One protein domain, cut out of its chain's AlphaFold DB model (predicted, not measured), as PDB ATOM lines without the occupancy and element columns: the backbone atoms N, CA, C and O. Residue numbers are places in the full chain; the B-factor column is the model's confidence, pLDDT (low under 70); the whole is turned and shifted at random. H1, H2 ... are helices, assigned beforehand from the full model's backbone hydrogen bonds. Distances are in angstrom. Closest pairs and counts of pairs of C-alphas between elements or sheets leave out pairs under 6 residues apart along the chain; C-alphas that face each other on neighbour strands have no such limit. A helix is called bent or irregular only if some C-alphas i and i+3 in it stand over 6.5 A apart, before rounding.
ATOM      1  N   SER A  19     115.920 161.173 108.910       88.56
ATOM      2  CA  SER A  19     115.492 160.826 107.547       88.56
ATOM      3  C   SER A  19     116.461 159.852 106.878       88.56
ATOM      4  O   SER A  19     116.025 158.830 106.367       88.56
ATOM      5  N   VAL A  20     117.770 160.107 106.971       88.56
ATOM      6  CA  VAL A  20     118.819 159.218 106.432       88.56
ATOM      7  C   VAL A  20     118.789 157.851 107.110       88.56
ATOM      8  O   VAL A  20     118.938 156.821 106.463       88.56
ATOM      9  N   ARG A  21     118.553 157.810 108.425       87.12
ATOM     10  CA  ARG A  21     118.425 156.537 109.139       87.12
ATOM     11  C   ARG A  21     117.232 155.719 108.638       87.12
ATOM     12  O   ARG A  21     117.349 154.507 108.512       87.12
ATOM     13  N   GLN A  22     116.093 156.361 108.390       89.62
ATOM     14  CA  GLN A  22     114.864 155.677 107.973       89.62
ATOM     15  C   GLN A  22     114.963 155.048 106.577       89.62
ATOM     16  O   GLN A  22     114.171 154.162 106.271       89.62
ATOM     17  N   THR A  23     115.934 155.454 105.755       90.75
ATOM     18  CA  THR A  23     116.185 154.847 104.439       90.75
ATOM     19  C   THR A  23     117.124 153.639 104.492       90.75
ATOM     20  O   THR A  23     117.393 153.043 103.455       90.75
ATOM     21  N   MET A  24     117.658 153.280 105.665       91.50
ATOM     22  CA  MET A  24     118.595 152.167 105.836       91.50
ATOM     23  C   MET A  24     117.963 151.046 106.664       91.50
ATOM     24  O   MET A  24     117.259 151.295 107.644       91.50
ATOM     25  N   ASN A  25     118.263 149.795 106.311       94.06
ATOM     26  CA  ASN A  25     117.985 148.663 107.191       94.06
ATOM     27  C   ASN A  25     118.994 148.622 108.362       94.06
ATOM     28  O   ASN A  25     119.977 149.371 108.399       94.06
ATOM     29  N   ASN A  26     118.752 147.749 109.343       91.00
ATOM     30  CA  ASN A  26     119.592 147.673 110.544       91.00
ATOM     31  C   ASN A  26     121.056 147.332 110.226       91.00
ATOM     32  O   ASN A  26     121.950 147.937 110.814       91.00
ATOM     33  N   GLU A  27     121.301 146.398 109.305       94.25
ATOM     34  CA  GLU A  27     122.652 145.970 108.917       94.25
ATOM     35  C   GLU A  27     123.426 147.103 108.242       94.25
ATOM     36  O   GLU A  27     124.506 147.471 108.711       94.25
ATOM     37  N   GLY A  28     122.827 147.741 107.233       92.62
ATOM     38  CA  GLY A  28     123.407 148.887 106.539       92.62
ATOM     39  C   GLY A  28     123.685 150.049 107.489       92.62
ATOM     40  O   GLY A  28     124.739 150.680 107.412       92.62
ATOM     41  N   PHE A  29     122.809 150.290 108.471       90.94
ATOM     42  CA  PHE A  29     123.072 151.304 109.490       90.94
ATOM     43  C   PHE A  29     124.249 150.930 110.407       90.94
ATOM     44  O   PHE A  29     125.045 151.805 110.754       90.94
ATOM     45  N   GLN A  30     124.418 149.662 110.804       92.19
ATOM     46  CA  GLN A  30     125.581 149.256 111.611       92.19
ATOM     47  C   GLN A  30     126.896 149.341 110.835       92.19
ATOM     48  O   GLN A  30     127.903 149.800 111.389       92.19
ATOM     49  N   GLU A  31     126.895 148.956 109.560       93.94
ATOM     50  CA  GLU A  31     128.051 149.129 108.682       93.94
ATOM     51  C   GLU A  31     128.415 150.613 108.576       93.94
ATOM     52  O   GLU A  31     129.555 151.014 108.835       93.94
ATOM     53  N   PHE A  32     127.415 151.456 108.320       91.50
ATOM     54  CA  PHE A  32     127.598 152.893 108.216       91.50
ATOM     55  C   PHE A  32     128.152 153.505 109.507       91.50
ATOM     56  O   PHE A  32     129.124 154.261 109.477       91.50
ATOM     57  N   ARG A  33     127.631 153.108 110.677       92.56
ATOM     58  CA  ARG A  33     128.174 153.525 111.984       92.56
ATOM     59  C   ARG A  33     129.628 153.104 112.168       92.56
ATOM     60  O   ARG A  33     130.414 153.876 112.722       92.56
ATOM     61  N   THR A  34     129.986 151.897 111.743       95.00
ATOM     62  CA  THR A  34     131.357 151.380 111.835       95.00
ATOM     63  C   THR A  34     132.300 152.217 110.977       95.00
ATOM     64  O   THR A  34     133.345 152.664 111.462       95.00
ATOM     65  N   ARG A  35     131.883 152.539 109.749       95.06
ATOM     66  CA  ARG A  35     132.624 153.424 108.845       95.06
ATOM     67  C   ARG A  35     132.739 154.843 109.405       95.06
ATOM     68  O   ARG A  35     133.852 155.357 109.482       95.06
ATOM     69  N   CYS A  36     131.661 155.439 109.928       94.62
ATOM     70  CA  CYS A  36     131.722 156.743 110.605       94.62
ATOM     71  C   CYS A  36     132.726 156.740 111.759       94.62
ATOM     72  O   CYS A  36     133.542 157.652 111.866       94.62
ATOM     73  N   LYS A  37     132.720 155.699 112.602       94.88
ATOM     74  CA  LYS A  37     133.663 155.594 113.722       94.88
ATOM     75  C   LYS A  37     135.107 155.493 113.241       94.88
ATOM     76  O   LYS A  37     135.975 156.113 113.850       94.88
ATOM     77  N   SER A  38     135.357 154.747 112.166       94.88
ATOM     78  CA  SER A  38     136.677 154.682 111.536       94.88
ATOM     79  C   SER A  38     137.097 156.062 111.024       94.88
ATOM     80  O   SER A  38     138.173 156.541 111.378       94.88
ATOM     81  N   VAL A  39     136.232 156.730 110.255       94.62
ATOM     82  CA  VAL A  39     136.535 157.974 109.533       94.62
ATOM     83  C   VAL A  39     136.605 159.203 110.427       94.62
ATOM     84  O   VAL A  39     137.587 159.942 110.390       94.62
ATOM     85  N   LEU A  40     135.584 159.412 111.247       92.69
ATOM     86  CA  LEU A  40     135.409 160.612 112.058       92.69
ATOM     87  C   LEU A  40     135.903 160.420 113.501       92.69
ATOM     88  O   LEU A  40     136.107 161.392 114.227       92.69
ATOM     89  N   GLY A  41     136.097 159.172 113.942       92.06
ATOM     90  CA  GLY A  41     136.426 158.830 115.331       92.06
ATOM     91  C   GLY A  41     135.207 158.736 116.259       92.06
ATOM     92  O   GLY A  41     135.352 158.428 117.441       92.06
ATOM     93  N   TYR A  42     134.005 158.986 115.740       91.06
ATOM     94  CA  TYR A  42     132.730 158.874 116.444       91.06
ATOM     95  C   TYR A  42     131.653 158.382 115.476       91.06
ATOM     96  O   TYR A  42     131.779 158.506 114.261       91.06
ATOM     97  N   SER A  43     130.591 157.798 116.018       92.62
ATOM     98  CA  SER A  43     129.474 157.275 115.235       92.62
ATOM     99  C   SER A  43     128.141 157.661 115.862       92.62
ATOM    100  O   SER A  43     128.096 157.992 117.054       92.62
ATOM    101  N   PRO A  44     127.045 157.637 115.084       89.19
ATOM    102  CA  PRO A  44     125.707 157.756 115.637       89.19
ATOM    103  C   PRO A  44     125.516 156.771 116.790       89.19
ATOM    104  O   PRO A  44     125.917 155.611 116.707       89.19
ATOM    105  N   SER A  45     124.927 157.220 117.889       85.00
ATOM    106  CA  SER A  45     124.420 156.338 118.942       85.00
ATOM    107  C   SER A  45     122.905 156.443 118.988       85.00
ATOM    108  O   SER A  45     122.324 157.328 118.360       85.00
ATOM    109  N   GLU A  46     122.240 155.555 119.717       76.75
ATOM    110  CA  GLU A  46     120.779 155.545 119.804       76.75
ATOM    111  C   GLU A  46     120.215 156.912 120.224       76.75
ATOM    112  O   GLU A  46     119.323 157.448 119.572       76.75
ATOM    113  N   SER A  47     120.840 157.560 121.209       73.12
ATOM    114  CA  SER A  47     120.438 158.890 121.682       73.12
ATOM    115  C   SER A  47     120.715 160.029 120.690       73.12
ATOM    116  O   SER A  47     120.115 161.096 120.792       73.12
ATOM    117  N   PHE A  48     121.621 159.832 119.732       76.56
ATOM    118  CA  PHE A  48     122.022 160.853 118.759       76.56
ATOM    119  C   PHE A  48     121.498 160.567 117.339       76.56
ATOM    120  O   PHE A  48     121.653 161.397 116.454       76.56
ATOM    121  N   SER A  49     120.840 159.431 117.105       69.81
ATOM    122  CA  SER A  49     120.403 158.957 115.777       69.81
ATOM    123  C   SER A  49     118.959 159.337 115.429       69.81
ATOM    124  O   SER A  49     118.295 158.639 114.666       69.81
ATOM    125  N   ASN A  50     118.477 160.436 116.011       82.50
ATOM    126  CA  ASN A  50     117.134 160.984 115.819       82.50
ATOM    127  C   ASN A  50     117.183 162.506 115.602       82.50
ATOM    128  O   ASN A  50     116.284 163.222 116.041       82.50
ATOM    129  N   CYS A  51     118.246 163.024 114.970       90.19
ATOM    130  CA  CYS A  51     118.317 164.450 114.668       90.19
ATOM    131  C   CYS A  51     117.144 164.835 113.763       90.19
ATOM    132  O   CYS A  51     117.001 164.298 112.664       90.19
ATOM    133  N   VAL A  52     116.329 165.779 114.231       90.19
ATOM    134  CA  VAL A  52     115.171 166.322 113.498       90.19
ATOM    135  C   VAL A  52     115.552 167.446 112.526       90.19
ATOM    136  O   VAL A  52     114.720 167.913 111.760       90.19
ATOM    137  N   GLY A  53     116.834 167.827 112.499       90.31
ATOM    138  CA  GLY A  53     117.371 168.854 111.613       90.31
ATOM    139  C   GLY A  53     117.504 170.217 112.288       90.31
ATOM    140  O   GLY A  53     116.787 170.571 113.216       90.31
ATOM    141  N   CYS A  54     118.468 171.015 111.829       90.62
ATOM    142  CA  CYS A  54     118.810 172.312 112.436       90.62
ATOM    143  C   CYS A  54     117.710 173.382 112.258       90.62
ATOM    144  O   CYS A  54     117.736 174.413 112.930       90.62
ATOM    145  N   GLN A  55     116.766 173.139 111.346       89.12
ATOM    146  CA  GLN A  55     115.650 174.033 111.042       89.12
ATOM    147  C   GLN A  55     114.471 173.868 112.015       89.12
ATOM    148  O   GLN A  55     113.697 174.805 112.161       89.12
ATOM    149  N   THR A  56     114.363 172.733 112.719       91.00
ATOM    150  CA  THR A  56     113.283 172.482 113.687       91.00
ATOM    151  C   THR A  56     113.309 173.526 114.808       91.00
ATOM    152  O   THR A  56     114.392 173.741 115.368       91.00
ATOM    153  N   PRO A  57     112.184 174.180 115.155       89.62
ATOM    154  CA  PRO A  57     112.050 175.047 116.333       89.62
ATOM    155  C   PRO A  57     112.471 174.352 117.634       89.62
ATOM    156  O   PRO A  57     112.481 173.130 117.708       89.62
ATOM    157  N   ASN A  58     112.878 175.103 118.665       88.44
ATOM    158  CA  ASN A  58     113.374 174.484 119.909       88.44
ATOM    159  C   ASN A  58     112.292 173.696 120.644       88.44
ATOM    160  O   ASN A  58     112.582 172.666 121.243       88.44
ATOM    161  N   GLU A  59     111.075 174.209 120.579       90.06
ATOM    162  CA  GLU A  59     109.873 173.727 121.243       90.06
ATOM    163  C   GLU A  59     109.417 172.384 120.651       90.06
ATOM    164  O   GLU A  59     108.776 171.588 121.329       90.06
ATOM    165  N   GLU A  60     109.820 172.106 119.408       91.31
ATOM    166  CA  GLU A  60     109.516 170.879 118.669       91.31
ATOM    167  C   GLU A  60     110.641 169.831 118.746       91.31
ATOM    168  O   GLU A  60     110.478 168.706 118.268       91.31
ATOM    169  N   ILE A  61     111.797 170.160 119.342       89.19
ATOM    170  CA  ILE A  61     112.868 169.175 119.541       89.19
ATOM    171  C   ILE A  61     112.414 168.189 120.629       89.19
ATOM    172  O   ILE A  61     112.159 168.610 121.759       89.19
ATOM    173  N   PRO A  62     112.370 166.869 120.355       88.12
ATOM    174  CA  PRO A  62     111.955 165.892 121.355       88.12
ATOM    175  C   PRO A  62     112.829 165.972 122.623       88.12
ATOM    176  O   PRO A  62     114.052 166.020 122.485       88.12
ATOM    177  N   PRO A  63     112.273 165.884 123.851       83.94
ATOM    178  CA  PRO A  63     113.037 166.057 125.098       83.94
ATOM    179  C   PRO A  63     114.244 165.121 125.269       83.94
ATOM    180  O   PRO A  63     115.200 165.450 125.966       83.94
ATOM    181  N   LYS A  64     114.211 163.943 124.634       81.94
ATOM    182  CA  LYS A  64     115.303 162.952 124.654       81.94
ATOM    183  C   LYS A  64     116.289 163.101 123.489       81.94
ATOM    184  O   LYS A  64     117.249 162.336 123.412       81.94
ATOM    185  N   SER A  65     116.054 164.040 122.573       84.12
ATOM    186  CA  SER A  65     116.943 164.273 121.442       84.12
ATOM    187  C   SER A  65     118.087 165.196 121.834       84.12
ATOM    188  O   SER A  65     117.888 166.328 122.271       84.12
ATOM    189  N   TYR A  66     119.313 164.735 121.607       86.12
ATOM    190  CA  TYR A  66     120.505 165.568 121.755       86.12
ATOM    191  C   TYR A  66     120.777 166.432 120.513       86.12
ATOM    192  O   TYR A  66     121.630 167.323 120.569       86.12
ATOM    193  N   LEU A  67     120.083 166.168 119.394       89.69
ATOM    194  CA  LEU A  67     120.289 166.838 118.110       89.69
ATOM    195  C   LEU A  67     118.972 167.343 117.464       89.69
ATOM    196  O   LEU A  67     117.976 166.620 117.454       89.69
ATOM    197  N   PRO A  68     118.973 168.547 116.858       90.12
ATOM    198  CA  PRO A  68     120.048 169.538 116.925       90.12
ATOM    199  C   PRO A  68     120.254 170.008 118.372       90.12
ATOM    200  O   PRO A  68     119.333 169.995 119.180       90.12
ATOM    201  N   THR A  69     121.477 170.404 118.729       89.56
ATOM    202  CA  THR A  69     121.744 170.849 120.103       89.56
ATOM    203  C   THR A  69     120.964 172.140 120.393       89.56
ATOM    204  O   THR A  69     121.213 173.148 119.718       89.56
ATOM    205  N   PRO A  70     120.093 172.185 121.426       88.19
ATOM    206  CA  PRO A  70     119.311 173.388 121.736       88.19
ATOM    207  C   PRO A  70     120.187 174.606 122.049       88.19
ATOM    208  O   PRO A  70     119.785 175.746 121.848       88.19
ATOM    209  N   ASN A  71     121.427 174.371 122.493       90.75
ATOM    210  CA  ASN A  71     122.424 175.394 122.813       90.75
ATOM    211  C   ASN A  71     123.460 175.641 121.702       90.75
ATOM    212  O   ASN A  71     124.501 176.248 121.959       90.75
ATOM    213  N   CYS A  72     123.200 175.207 120.466       94.56
ATOM    214  CA  CYS A  72     124.060 175.540 119.333       94.56
ATOM    215  C   CYS A  72     124.092 177.061 119.106       94.56
ATOM    216  O   CYS A  72     123.109 177.665 118.675       94.56
ATOM    217  N   LYS A  73     125.250 177.680 119.362       96.00
ATOM    218  CA  LYS A  73     125.436 179.130 119.218       96.00
ATOM    219  C   LYS A  73     125.225 179.636 117.790       96.00
ATOM    220  O   LYS A  73     124.704 180.730 117.622       96.00
ATOM    221  N   VAL A  74     125.564 178.836 116.774       97.06
ATOM    222  CA  VAL A  74     125.328 179.196 115.366       97.06
ATOM    223  C   VAL A  74     123.839 179.190 115.047       97.06
ATOM    224  O   VAL A  74     123.337 180.171 114.509       97.06
ATOM    225  N   ARG A  75     123.114 178.132 115.439       96.25
ATOM    226  CA  ARG A  75     121.666 178.038 115.212       96.25
ATOM    227  C   ARG A  75     120.929 179.204 115.866       96.25
ATOM    228  O   ARG A  75     120.185 179.891 115.179       96.25
ATOM    229  N   LYS A  76     121.221 179.487 117.141       95.88
ATOM    230  CA  LYS A  76     120.644 180.640 117.851       95.88
ATOM    231  C   LYS A  76     121.004 181.973 117.195       95.88
ATOM    232  O   LYS A  76     120.152 182.841 117.105       95.88
ATOM    233  N   CYS A  77     122.236 182.135 116.712       97.56
ATOM    234  CA  CYS A  77     122.651 183.360 116.029       97.56
ATOM    235  C   CYS A  77     121.914 183.576 114.708       97.56
ATOM    236  O   CYS A  77     121.510 184.698 114.418       97.56
ATOM    237  N   VAL A  78     121.730 182.514 113.923       97.00
ATOM    238  CA  VAL A  78     120.986 182.572 112.664       97.00
ATOM    239  C   VAL A  78     119.500 182.832 112.914       97.00
ATOM    240  O   VAL A  78     118.934 183.701 112.264       97.00
ATOM    241  N   GLN A  79     118.895 182.148 113.891       95.62
ATOM    242  CA  GLN A  79     117.510 182.395 114.309       95.62
ATOM    243  C   GLN A  79     117.321 183.840 114.783       95.62
ATOM    244  O   GLN A  79     116.429 184.525 114.305       95.62
ATOM    245  N   PHE A  80     118.209 184.330 115.653       95.81
ATOM    246  CA  PHE A  80     118.196 185.715 116.128       95.81
ATOM    247  C   PHE A  80     118.362 186.725 114.987       95.81
ATOM    248  O   PHE A  80     117.740 187.779 115.007       95.81
ATOM    249  N   SER A  81     119.187 186.407 113.986       96.56
ATOM    250  CA  SER A  81     119.428 187.285 112.834       96.56
ATOM    251  C   SER A  81     118.389 187.145 111.719       96.56
ATOM    252  O   SER A  81     118.501 187.862 110.732       96.56
ATOM    253  N   GLU A  82     117.417 186.235 111.847       96.44
ATOM    254  CA  GLU A  82     116.360 185.993 110.848       96.44
ATOM    255  C   GLU A  82     116.909 185.740 109.427       96.44
ATOM    256  O   GLU A  82     116.395 186.227 108.414       96.44
ATOM    257  N   ILE A  83     117.989 184.957 109.358       96.94
ATOM    258  CA  ILE A  83     118.569 184.461 108.102       96.94
ATOM    259  C   ILE A  83     118.331 182.956 107.960       96.94
ATOM    260  O   ILE A  83     118.075 182.239 108.931       96.94
ATOM    261  N   GLU A  84     118.410 182.445 106.735       95.88
ATOM    262  CA  GLU A  84     118.185 181.022 106.487       95.88
ATOM    263  C   GLU A  84     119.367 180.172 106.968       95.88
ATOM    264  O   GLU A  84     119.189 179.165 107.656       95.88
ATOM    265  N   ASN A  85     120.587 180.594 106.658       97.62
ATOM    266  CA  ASN A  85     121.836 179.990 107.102       97.62
ATOM    267  C   ASN A  85     122.944 181.062 107.070       97.62
ATOM    268  O   ASN A  85     122.700 182.214 106.706       97.62
ATOM    269  N   CYS A  86     124.162 180.714 107.485       98.31
ATOM    270  CA  CYS A  86     125.251 181.688 107.561       98.31
ATOM    271  C   CYS A  86     125.703 182.272 106.211       98.31
ATOM    272  O   CYS A  86     126.316 183.337 106.239       98.31
ATOM    273  N   ALA A  87     125.383 181.660 105.067       98.25
ATOM    274  CA  ALA A  87     125.748 182.166 103.741       98.25
ATOM    275  C   ALA A  87     125.059 183.500 103.419       98.25
ATOM    276  O   ALA A  87     125.615 184.306 102.684       98.25
ATOM    277  N   TYR A  88     123.907 183.780 104.037       98.50
ATOM    278  CA  TYR A  88     123.171 185.041 103.893       98.50
ATOM    279  C   TYR A  88     123.693 186.168 104.794       98.50
ATOM    280  O   TYR A  88     123.219 187.297 104.711       98.50
ATOM    281  N   CYS A  89     124.635 185.895 105.700       98.44
ATOM    282  CA  CYS A  89     125.163 186.910 106.611       98.44
ATOM    283  C   CYS A  89     126.202 187.787 105.900       98.44
ATOM    284  O   CYS A  89     127.128 187.271 105.273       98.44
ATOM    285  N   SER A  90     126.133 189.110 106.059       98.00
ATOM    286  CA  SER A  90     127.155 190.026 105.526       98.00
ATOM    287  C   SER A  90     128.544 189.799 106.133       98.00
ATOM    288  O   SER A  90     129.544 190.093 105.492       98.00
ATOM    289  N   ASN A  91     128.614 189.255 107.353       97.06
ATOM    290  CA  ASN A  91     129.867 188.998 108.072       97.06
ATOM    291  C   ASN A  91     130.430 187.589 107.803       97.06
ATOM    292  O   ASN A  91     131.289 187.126 108.553       97.06
ATOM    293  N   PHE A  92     129.901 186.858 106.820       97.69
ATOM    294  CA  PHE A  92     130.383 185.519 106.496       97.69
ATOM    295  C   PHE A  92     131.681 185.561 105.660       97.69
ATOM    296  O   PHE A  92     131.744 186.329 104.701       97.69
ATOM    297  N   PRO A  93     132.674 184.703 105.968       97.12
ATOM    298  CA  PRO A  93     132.743 183.835 107.144       97.12
ATOM    299  C   PRO A  93     133.175 184.614 108.397       97.12
ATOM    300  O   PRO A  93     134.203 185.286 108.410       97.12
ATOM    301  N   CYS A  94     132.431 184.472 109.499       96.19
ATOM    302  CA  CYS A  94     132.866 185.011 110.790       96.19
ATOM    303  C   CYS A  94     133.775 183.997 111.514       96.19
ATOM    304  O   CYS A  94     133.670 182.795 111.244       96.19
ATOM    305  N   PRO A  95     134.601 184.408 112.501       93.88
ATOM    306  CA  PRO A  95     135.543 183.506 113.179       93.88
ATOM    307  C   PRO A  95     134.899 182.254 113.797       93.88
ATOM    308  O   PRO A  95     135.523 181.197 113.883       93.88
ATOM    309  N   THR A  96     133.636 182.354 114.230       94.81
ATOM    310  CA  THR A  96     132.906 181.197 114.770       94.81
ATOM    311  C   THR A  96     132.565 180.180 113.676       94.81
ATOM    312  O   THR A  96     132.661 178.978 113.926       94.81
ATOM    313  N   ILE A  97     132.184 180.640 112.480       96.50
ATOM    314  CA  ILE A  97     131.860 179.774 111.341       96.50
ATOM    315  C   ILE A  97     133.121 179.210 110.705       96.50
ATOM    316  O   ILE A  97     133.171 178.000 110.512       96.50
ATOM    317  N   ASP A  98     134.148 180.032 110.494       95.62
ATOM    318  CA  ASP A  98     135.464 179.575 110.029       95.62
ATOM    319  C   ASP A  98     135.983 178.414 110.891       95.62
ATOM    320  O   ASP A  98     136.392 177.367 110.387       95.62
ATOM    321  N   TYR A  99     135.861 178.546 112.218       93.00
ATOM    322  CA  TYR A  99     136.208 177.462 113.123       93.00
ATOM    323  C   TYR A  99     135.285 176.252 112.958       93.00
ATOM    324  O   TYR A  99     135.777 175.184 112.624       93.00
ATOM    325  N   ILE A 100     133.976 176.386 113.214       92.88
ATOM    326  CA  ILE A 100     133.053 175.238 113.316       92.88
ATOM    327  C   ILE A 100     132.907 174.504 111.982       92.88
ATOM    328  O   ILE A 100     133.017 173.279 111.950       92.88
ATOM    329  N   ALA A 101     132.644 175.245 110.909       94.19
ATOM    330  CA  ALA A 101     132.383 174.691 109.586       94.19
ATOM    331  C   ALA A 101     133.677 174.244 108.886       94.19
ATOM    332  O   ALA A 101     133.632 173.410 107.989       94.19
ATOM    333  N   GLY A 102     134.831 174.748 109.333       92.94
ATOM    334  CA  GLY A 102     136.141 174.297 108.883       92.94
ATOM    335  C   GLY A 102     136.712 173.109 109.667       92.94
ATOM    336  O   GLY A 102     137.818 172.680 109.347       92.94
ATOM    337  N   LEU A 103     136.054 172.584 110.711       90.94
ATOM    338  CA  LEU A 103     136.612 171.484 111.522       90.94
ATOM    339  C   LEU A 103     136.743 170.171 110.744       90.94
ATOM    340  O   LEU A 103     137.722 169.450 110.932       90.94
ATOM    341  N   TRP A 104     135.766 169.877 109.893       93.25
ATOM    342  CA  TRP A 104     135.598 168.587 109.237       93.25
ATOM    343  C   TRP A 104     135.850 168.766 107.749       93.25
ATOM    344  O   TRP A 104     134.955 169.143 107.012       93.25
ATOM    345  N   THR A 105     137.096 168.570 107.336       96.25
ATOM    346  CA  THR A 105     137.501 168.580 105.922       96.25
ATOM    347  C   THR A 105     138.298 167.319 105.653       96.25
ATOM    348  O   THR A 105     138.950 166.809 106.580       96.25
ATOM    349  N   ARG A 106     138.287 166.832 104.409       97.25
ATOM    350  CA  ARG A 106     139.100 165.667 104.020       97.25
ATOM    351  C   ARG A 106     140.560 165.845 104.433       97.25
ATOM    352  O   ARG A 106     141.094 165.000 105.145       97.25
ATOM    353  N   GLU A 107     141.156 166.989 104.100       97.31
ATOM    354  CA  GLU A 107     142.559 167.301 104.406       97.31
ATOM    355  C   GLU A 107     142.866 167.196 105.910       97.31
ATOM    356  O   GLU A 107     143.829 166.539 106.317       97.31
ATOM    357  N   LYS A 108     142.034 167.805 106.769       95.44
ATOM    358  CA  LYS A 108     142.258 167.778 108.225       95.44
ATOM    359  C   LYS A 108     142.112 166.374 108.796       95.44
ATOM    360  O   LYS A 108     142.909 165.994 109.657       95.44
ATOM    361  N   LEU A 109     141.126 165.611 108.328       95.62
ATOM    362  CA  LEU A 109     140.900 164.242 108.788       95.62
ATOM    363  C   LEU A 109     142.014 163.302 108.322       95.62
ATOM    364  O   LEU A 109     142.548 162.555 109.139       95.62
ATOM    365  N   GLU A 110     142.433 163.374 107.059       97.12
ATOM    366  CA  GLU A 110     143.543 162.572 106.531       97.12
ATOM    367  C   GLU A 110     144.855 162.890 107.255       97.12
ATOM    368  O   GLU A 110     145.557 161.982 107.706       97.12
ATOM    369  N   LYS A 111     145.144 164.177 107.486       95.81
ATOM    370  CA  LYS A 111     146.307 164.617 108.268       95.81
ATOM    371  C   LYS A 111     146.265 164.107 109.707       95.81
ATOM    372  O   LYS A 111     147.284 163.660 110.231       95.81
ATOM    373  N   GLN A 112     145.101 164.167 110.357       92.00
ATOM    374  CA  GLN A 112     144.928 163.676 111.724       92.00
ATOM    375  C   GLN A 112     145.115 162.156 111.810       92.00
ATOM    376  O   GLN A 112     145.705 161.665 112.774       92.00
ATOM    377  N   ARG A 113     144.611 161.414 110.822       92.56
ATOM    378  CA  ARG A 113     144.648 159.946 110.808       92.56
ATOM    379  C   ARG A 113     145.928 159.371 110.208       92.56
ATOM    380  O   ARG A 113     146.188 158.190 110.408       92.56
ATOM    381  N   LYS A 114     146.720 160.187 109.505       95.56
ATOM    382  CA  LYS A 114     147.899 159.762 108.734       95.56
ATOM    383  C   LYS A 114     147.565 158.677 107.701       95.56
ATOM    384  O   LYS A 114     148.370 157.789 107.449       95.56
ATOM    385  N   THR A 115     146.364 158.735 107.133       96.44
ATOM    386  CA  THR A 115     145.906 157.825 106.077       96.44
ATOM    387  C   THR A 115     144.916 158.545 105.173       96.44
ATOM    388  O   THR A 115     144.232 159.465 105.629       96.44
ATOM    389  N   LYS A 116     144.839 158.125 103.908       97.94
ATOM    390  CA  LYS A 116     143.862 158.647 102.950       97.94
ATOM    391  C   LYS A 116     142.468 158.103 103.256       97.94
ATOM    392  O   LYS A 116     142.316 156.964 103.698       97.94
ATOM    393  N   ILE A 117     141.453 158.919 103.012       97.75
ATOM    394  CA  ILE A 117     140.046 158.522 103.079       97.75
ATOM    395  C   ILE A 117     139.636 158.082 101.671       97.75
ATOM    396  O   ILE A 117     140.030 158.720 100.694       97.75
ATOM    397  N   SER A 118     138.896 156.977 101.554       97.75
ATOM    398  CA  SER A 118     138.384 156.515 100.256       97.75
ATOM    399  C   SER A 118     137.396 157.533  99.680       97.75
ATOM    400  O   SER A 118     136.751 158.257 100.436       97.75
ATOM    401  N   ASP A 119     137.237 157.601  98.358       97.88
ATOM    402  CA  ASP A 119     136.298 158.567  97.766       97.88
ATOM    403  C   ASP A 119     134.847 158.286  98.172       97.88
ATOM    404  O   ASP A 119     134.090 159.218  98.437       97.88
ATOM    405  N   LEU A 120     134.494 157.008  98.337       95.81
ATOM    406  CA  LEU A 120     133.194 156.598  98.858       95.81
ATOM    407  C   LEU A 120     132.971 157.091 100.298       95.81
ATOM    408  O   LEU A 120     131.919 157.647 100.606       95.81
ATOM    409  N   ASP A 121     133.949 156.908 101.192       96.12
ATOM    410  CA  ASP A 121     133.858 157.418 102.565       96.12
ATOM    411  C   ASP A 121     133.875 158.944 102.605       96.12
ATOM    412  O   ASP A 121     133.199 159.546 103.435       96.12
ATOM    413  N   TYR A 122     134.630 159.588 101.717       97.12
ATOM    414  CA  TYR A 122     134.621 161.035 101.608       97.12
ATOM    415  C   TYR A 122     133.209 161.524 101.280       97.12
ATOM    416  O   TYR A 122     132.640 162.259 102.082       97.12
ATOM    417  N   GLN A 123     132.617 161.046 100.185       95.44
ATOM    418  CA  GLN A 123     131.284 161.454  99.735       95.44
ATOM    419  C   GLN A 123     130.186 161.143 100.761       95.44
ATOM    420  O   GLN A 123     129.293 161.951 100.975       95.44
ATOM    421  N   GLN A 124     130.241 159.982 101.419       92.88
ATOM    422  CA  GLN A 124     129.156 159.548 102.308       92.88
ATOM    423  C   GLN A 124     129.314 160.003 103.765       92.88
ATOM    424  O   GLN A 124     128.331 160.033 104.503       92.88
ATOM    425  N   ILE A 125     130.539 160.282 104.224       94.81
ATOM    426  CA  ILE A 125     130.822 160.484 105.654       94.81
ATOM    427  C   ILE A 125     131.492 161.823 105.936       94.81
ATOM    428  O   ILE A 125     131.252 162.374 107.006       94.81
ATOM    429  N   VAL A 126     132.336 162.346 105.045       96.44
ATOM    430  CA  VAL A 126     133.098 163.583 105.302       96.44
ATOM    431  C   VAL A 126     132.439 164.790 104.662       96.44
ATOM    432  O   VAL A 126     132.208 165.782 105.349       96.44
ATOM    433  N   GLU A 127     132.126 164.680 103.374       96.69
ATOM    434  CA  GLU A 127     131.520 165.707 102.529       96.69
ATOM    435  C   GLU A 127     130.324 166.389 103.216       96.69
ATOM    436  O   GLU A 127     130.357 167.621 103.317       96.69
ATOM    437  N   PRO A 128     129.387 165.662 103.873       95.81
ATOM    438  CA  PRO A 128     128.236 166.295 104.517       95.81
ATOM    439  C   PRO A 128     128.611 167.263 105.650       95.81
ATOM    440  O   PRO A 128     127.804 168.103 106.056       95.81
ATOM    441  N   PHE A 129     129.829 167.167 106.188       95.94
ATOM    442  CA  PHE A 129     130.331 168.023 107.260       95.94
ATOM    443  C   PHE A 129     131.219 169.174 106.783       95.94
ATOM    444  O   PHE A 129     131.586 170.006 107.620       95.94
ATOM    445  N   GLU A 130     131.511 169.283 105.483       97.19
ATOM    446  CA  GLU A 130     132.308 170.369 104.896       97.19
ATOM    447  C   GLU A 130     131.507 171.675 104.779       97.19
ATOM    448  O   GLU A 130     131.393 172.298 103.724       97.19
ATOM    449  N   GLY A 131     130.941 172.124 105.901       97.06
ATOM    450  CA  GLY A 131     129.961 173.202 105.915       97.06
ATOM    451  C   GLY A 131     130.475 174.522 105.344       97.06
ATOM    452  O   GLY A 131     129.686 175.283 104.802       97.06
ATOM    453  N   LEU A 132     131.780 174.806 105.422       97.75
ATOM    454  CA  LEU A 132     132.323 176.033 104.840       97.75
ATOM    455  C   LEU A 132     132.269 176.002 103.306       97.75
ATOM    456  O   LEU A 132     131.948 177.023 102.703       97.75
ATOM    457  N   ARG A 133     132.533 174.841 102.691       97.94
ATOM    458  CA  ARG A 133     132.423 174.656 101.242       97.94
ATOM    459  C   ARG A 133     130.975 174.851 100.798       97.94
ATOM    460  O   ARG A 133     130.726 175.725  99.978       97.94
ATOM    461  N   HIS A 134     130.033 174.160 101.437       98.06
ATOM    462  CA  HIS A 134     128.606 174.299 101.129       98.06
ATOM    463  C   HIS A 134     128.089 175.729 101.306       98.06
ATOM    464  O   HIS A 134     127.336 176.224 100.479       98.06
ATOM    465  N   LEU A 135     128.488 176.433 102.374       98.12
ATOM    466  CA  LEU A 135     128.079 177.831 102.555       98.12
ATOM    467  C   LEU A 135     128.661 178.747 101.477       98.12
ATOM    468  O   LEU A 135     127.994 179.708 101.108       98.12
ATOM    469  N   ASN A 136     129.876 178.482 100.990       98.25
ATOM    470  CA  ASN A 136     130.443 179.232  99.870       98.25
ATOM    471  C   ASN A 136     129.682 178.956  98.569       98.25
ATOM    472  O   ASN A 136     129.401 179.909  97.854       98.25
ATOM    473  N   GLU A 137     129.321 177.700  98.297       97.94
ATOM    474  CA  GLU A 137     128.500 177.311  97.138       97.94
ATOM    475  C   GLU A 137     127.140 178.016  97.181       97.94
ATOM    476  O   GLU A 137     126.825 178.780  96.278       97.94
ATOM    477  N   ILE A 138     126.408 177.907  98.296       97.88
ATOM    478  CA  ILE A 138     125.134 178.623  98.496       97.88
ATOM    479  C   ILE A 138     125.313 180.134  98.299       97.88
ATOM    480  O   ILE A 138     124.449 180.801  97.742       97.88
ATOM    481  N   ARG A 139     126.425 180.707  98.774       97.75
ATOM    482  CA  ARG A 139     126.676 182.149  98.679       97.75
ATOM    483  C   ARG A 139     126.953 182.629  97.256       97.75
ATOM    484  O   ARG A 139     126.712 183.806  97.001       97.75
ATOM    485  N   GLN A 140     127.450 181.774  96.360       97.94
ATOM    486  CA  GLN A 140     127.657 182.132  94.949       97.94
ATOM    487  C   GLN A 140     126.333 182.443  94.244       97.94
ATOM    488  O   GLN A 140     126.305 183.312  93.377       97.94
ATOM    489  N   ASP A 141     125.244 181.816  94.691       97.69
ATOM    490  CA  ASP A 141     123.898 182.015  94.151       97.69
ATOM    491  C   ASP A 141     123.128 183.164  94.834       97.69
ATOM    492  O   ASP A 141     122.011 183.491  94.436       97.69
ATOM    493  N   ILE A 142     123.700 183.797  95.867       97.94
ATOM    494  CA  ILE A 142     123.073 184.907  96.599       97.94
ATOM    495  C   ILE A 142     123.646 186.234  96.094       97.94
ATOM    496  O   ILE A 142     124.845 186.501  96.238       97.94
ATOM    497  N   ALA A 143     122.782 187.114  95.583       98.00
ATOM    498  CA  ALA A 143     123.200 188.448  95.171       98.00
ATOM    499  C   ALA A 143     123.739 189.249  96.376       98.00
ATOM    500  O   ALA A 143     123.174 189.179  97.471       98.00
ATOM    501  N   PRO A 144     124.794 190.071  96.214       97.75
ATOM    502  CA  PRO A 144     125.346 190.849  97.324       97.75
ATOM    503  C   PRO A 144     124.342 191.774  98.031       97.75
ATOM    504  O   PRO A 144     124.495 192.042  99.223       97.75
ATOM    505  N   SER A 145     123.310 192.242  97.320       97.62
ATOM    506  CA  SER A 145     122.200 193.026  97.878       97.62
ATOM    507  C   SER A 145     121.352 192.252  98.889       97.62
ATOM    508  O   SER A 145     120.754 192.865  99.772       97.62
ATOM    509  N   ASP A 146     121.335 190.923  98.795       98.06
ATOM    510  CA  ASP A 146     120.530 190.041  99.644       98.06
ATOM    511  C   ASP A 146     121.279 189.603 100.911       98.06
ATOM    512  O   ASP A 146     120.721 188.932 101.787       98.06
ATOM    513  N   TYR A 147     122.548 190.003 101.060       98.06
ATOM    514  CA  TYR A 147     123.288 189.792 102.296       98.06
ATOM    515  C   TYR A 147     122.662 190.602 103.431       98.06
ATOM    516  O   TYR A 147     122.638 191.833 103.431       98.06
TER     517      TYR A 147
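Overview. This is residues 19 to 147 of the 321 residues of an uncharacterized protein of Candidatus Prometheoarchaeum syntrophicum (UniProt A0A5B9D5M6). Short helices and long loops make a loose frame round a hollow middle: H6 and H7 follow each other along one long side, with H5 beside H6 and H4 beside H7. H2 crosses H6 at one end, with the small H1 near it, H3 lies toward the other end, and the long loop of residues 41 to 72 runs back from H2 to H3 along the side away from H6. The printed part has 129 residues with seven named helices, H1 to H7 in order, and no named strand; the class is all helix, though only 63 residues are in named elements. It is only just compact, close to loose, with a radius of gyration of the C-alphas of 16.3 A, and spans 47 by 37 by 22 A.

Along the chain. H1 is residues 19 to 22, beginning at C-alpha 19 (115.492, 160.826, 107.547). H2, residues 26 to 40, is the longest helix, 20.5 A from first to last C-alpha, and ends at C-alpha 40 (135.409, 160.612, 112.058). H3 is residues 73 to 80, H4 residues 95 to 101 and H5 residues 106 to 113. H6, residues 119 to 129, measures 14.7 A; it is only just irregular, with C-alphas 124 and 127 6.6 A apart. H7, residues 131 to 140, measures 14.3 A and ends at C-alpha 140 (127.657, 182.132, 94.949).

Arrangement. H1 and H2 are close but not clearly touching; their closest C-alphas, Arg 21 and Phe 29, are 7.0 A apart. H2 touches H6 with residues 35 to 40 alone, closest at the C-alphas of Cys 36 and Ile 125, 6.3 A, about perpendicular at 78 degrees. H3 and H4 are close but not clearly touching, with C-alphas of Val 74 and Ile 97 closest at 7.7 A. H4 touches H7, closest at the C-alphas of Ala 101 and Gly 131, 4.6 A, about perpendicular at 73 degrees. H5 and H6 only just touch, with 3 pairs of C-alphas within 8 A, the closest Arg 106 and Val 126 at 6.5 A. H6 and H7 meet only through their link. H2 and H3 are apart, as are H5 and H7, for instance. In H2, H3, H4, H5 and H7 every O i to N i+4 pair is within hydrogen-bond range, in H6 4 of 7; H1 is too short for such a pair.

Size, cuts and confidence. The two C-alphas farthest apart, Glu 27 and Ser 145, are 48.3 A apart. The printed part has no cut. The links H2 to H3, 32 residues, and H3 to H4, 14 residues, are long; the other four are tight. The mean pLDDT of the printed part is 93.4, and residue 49 alone is under 70.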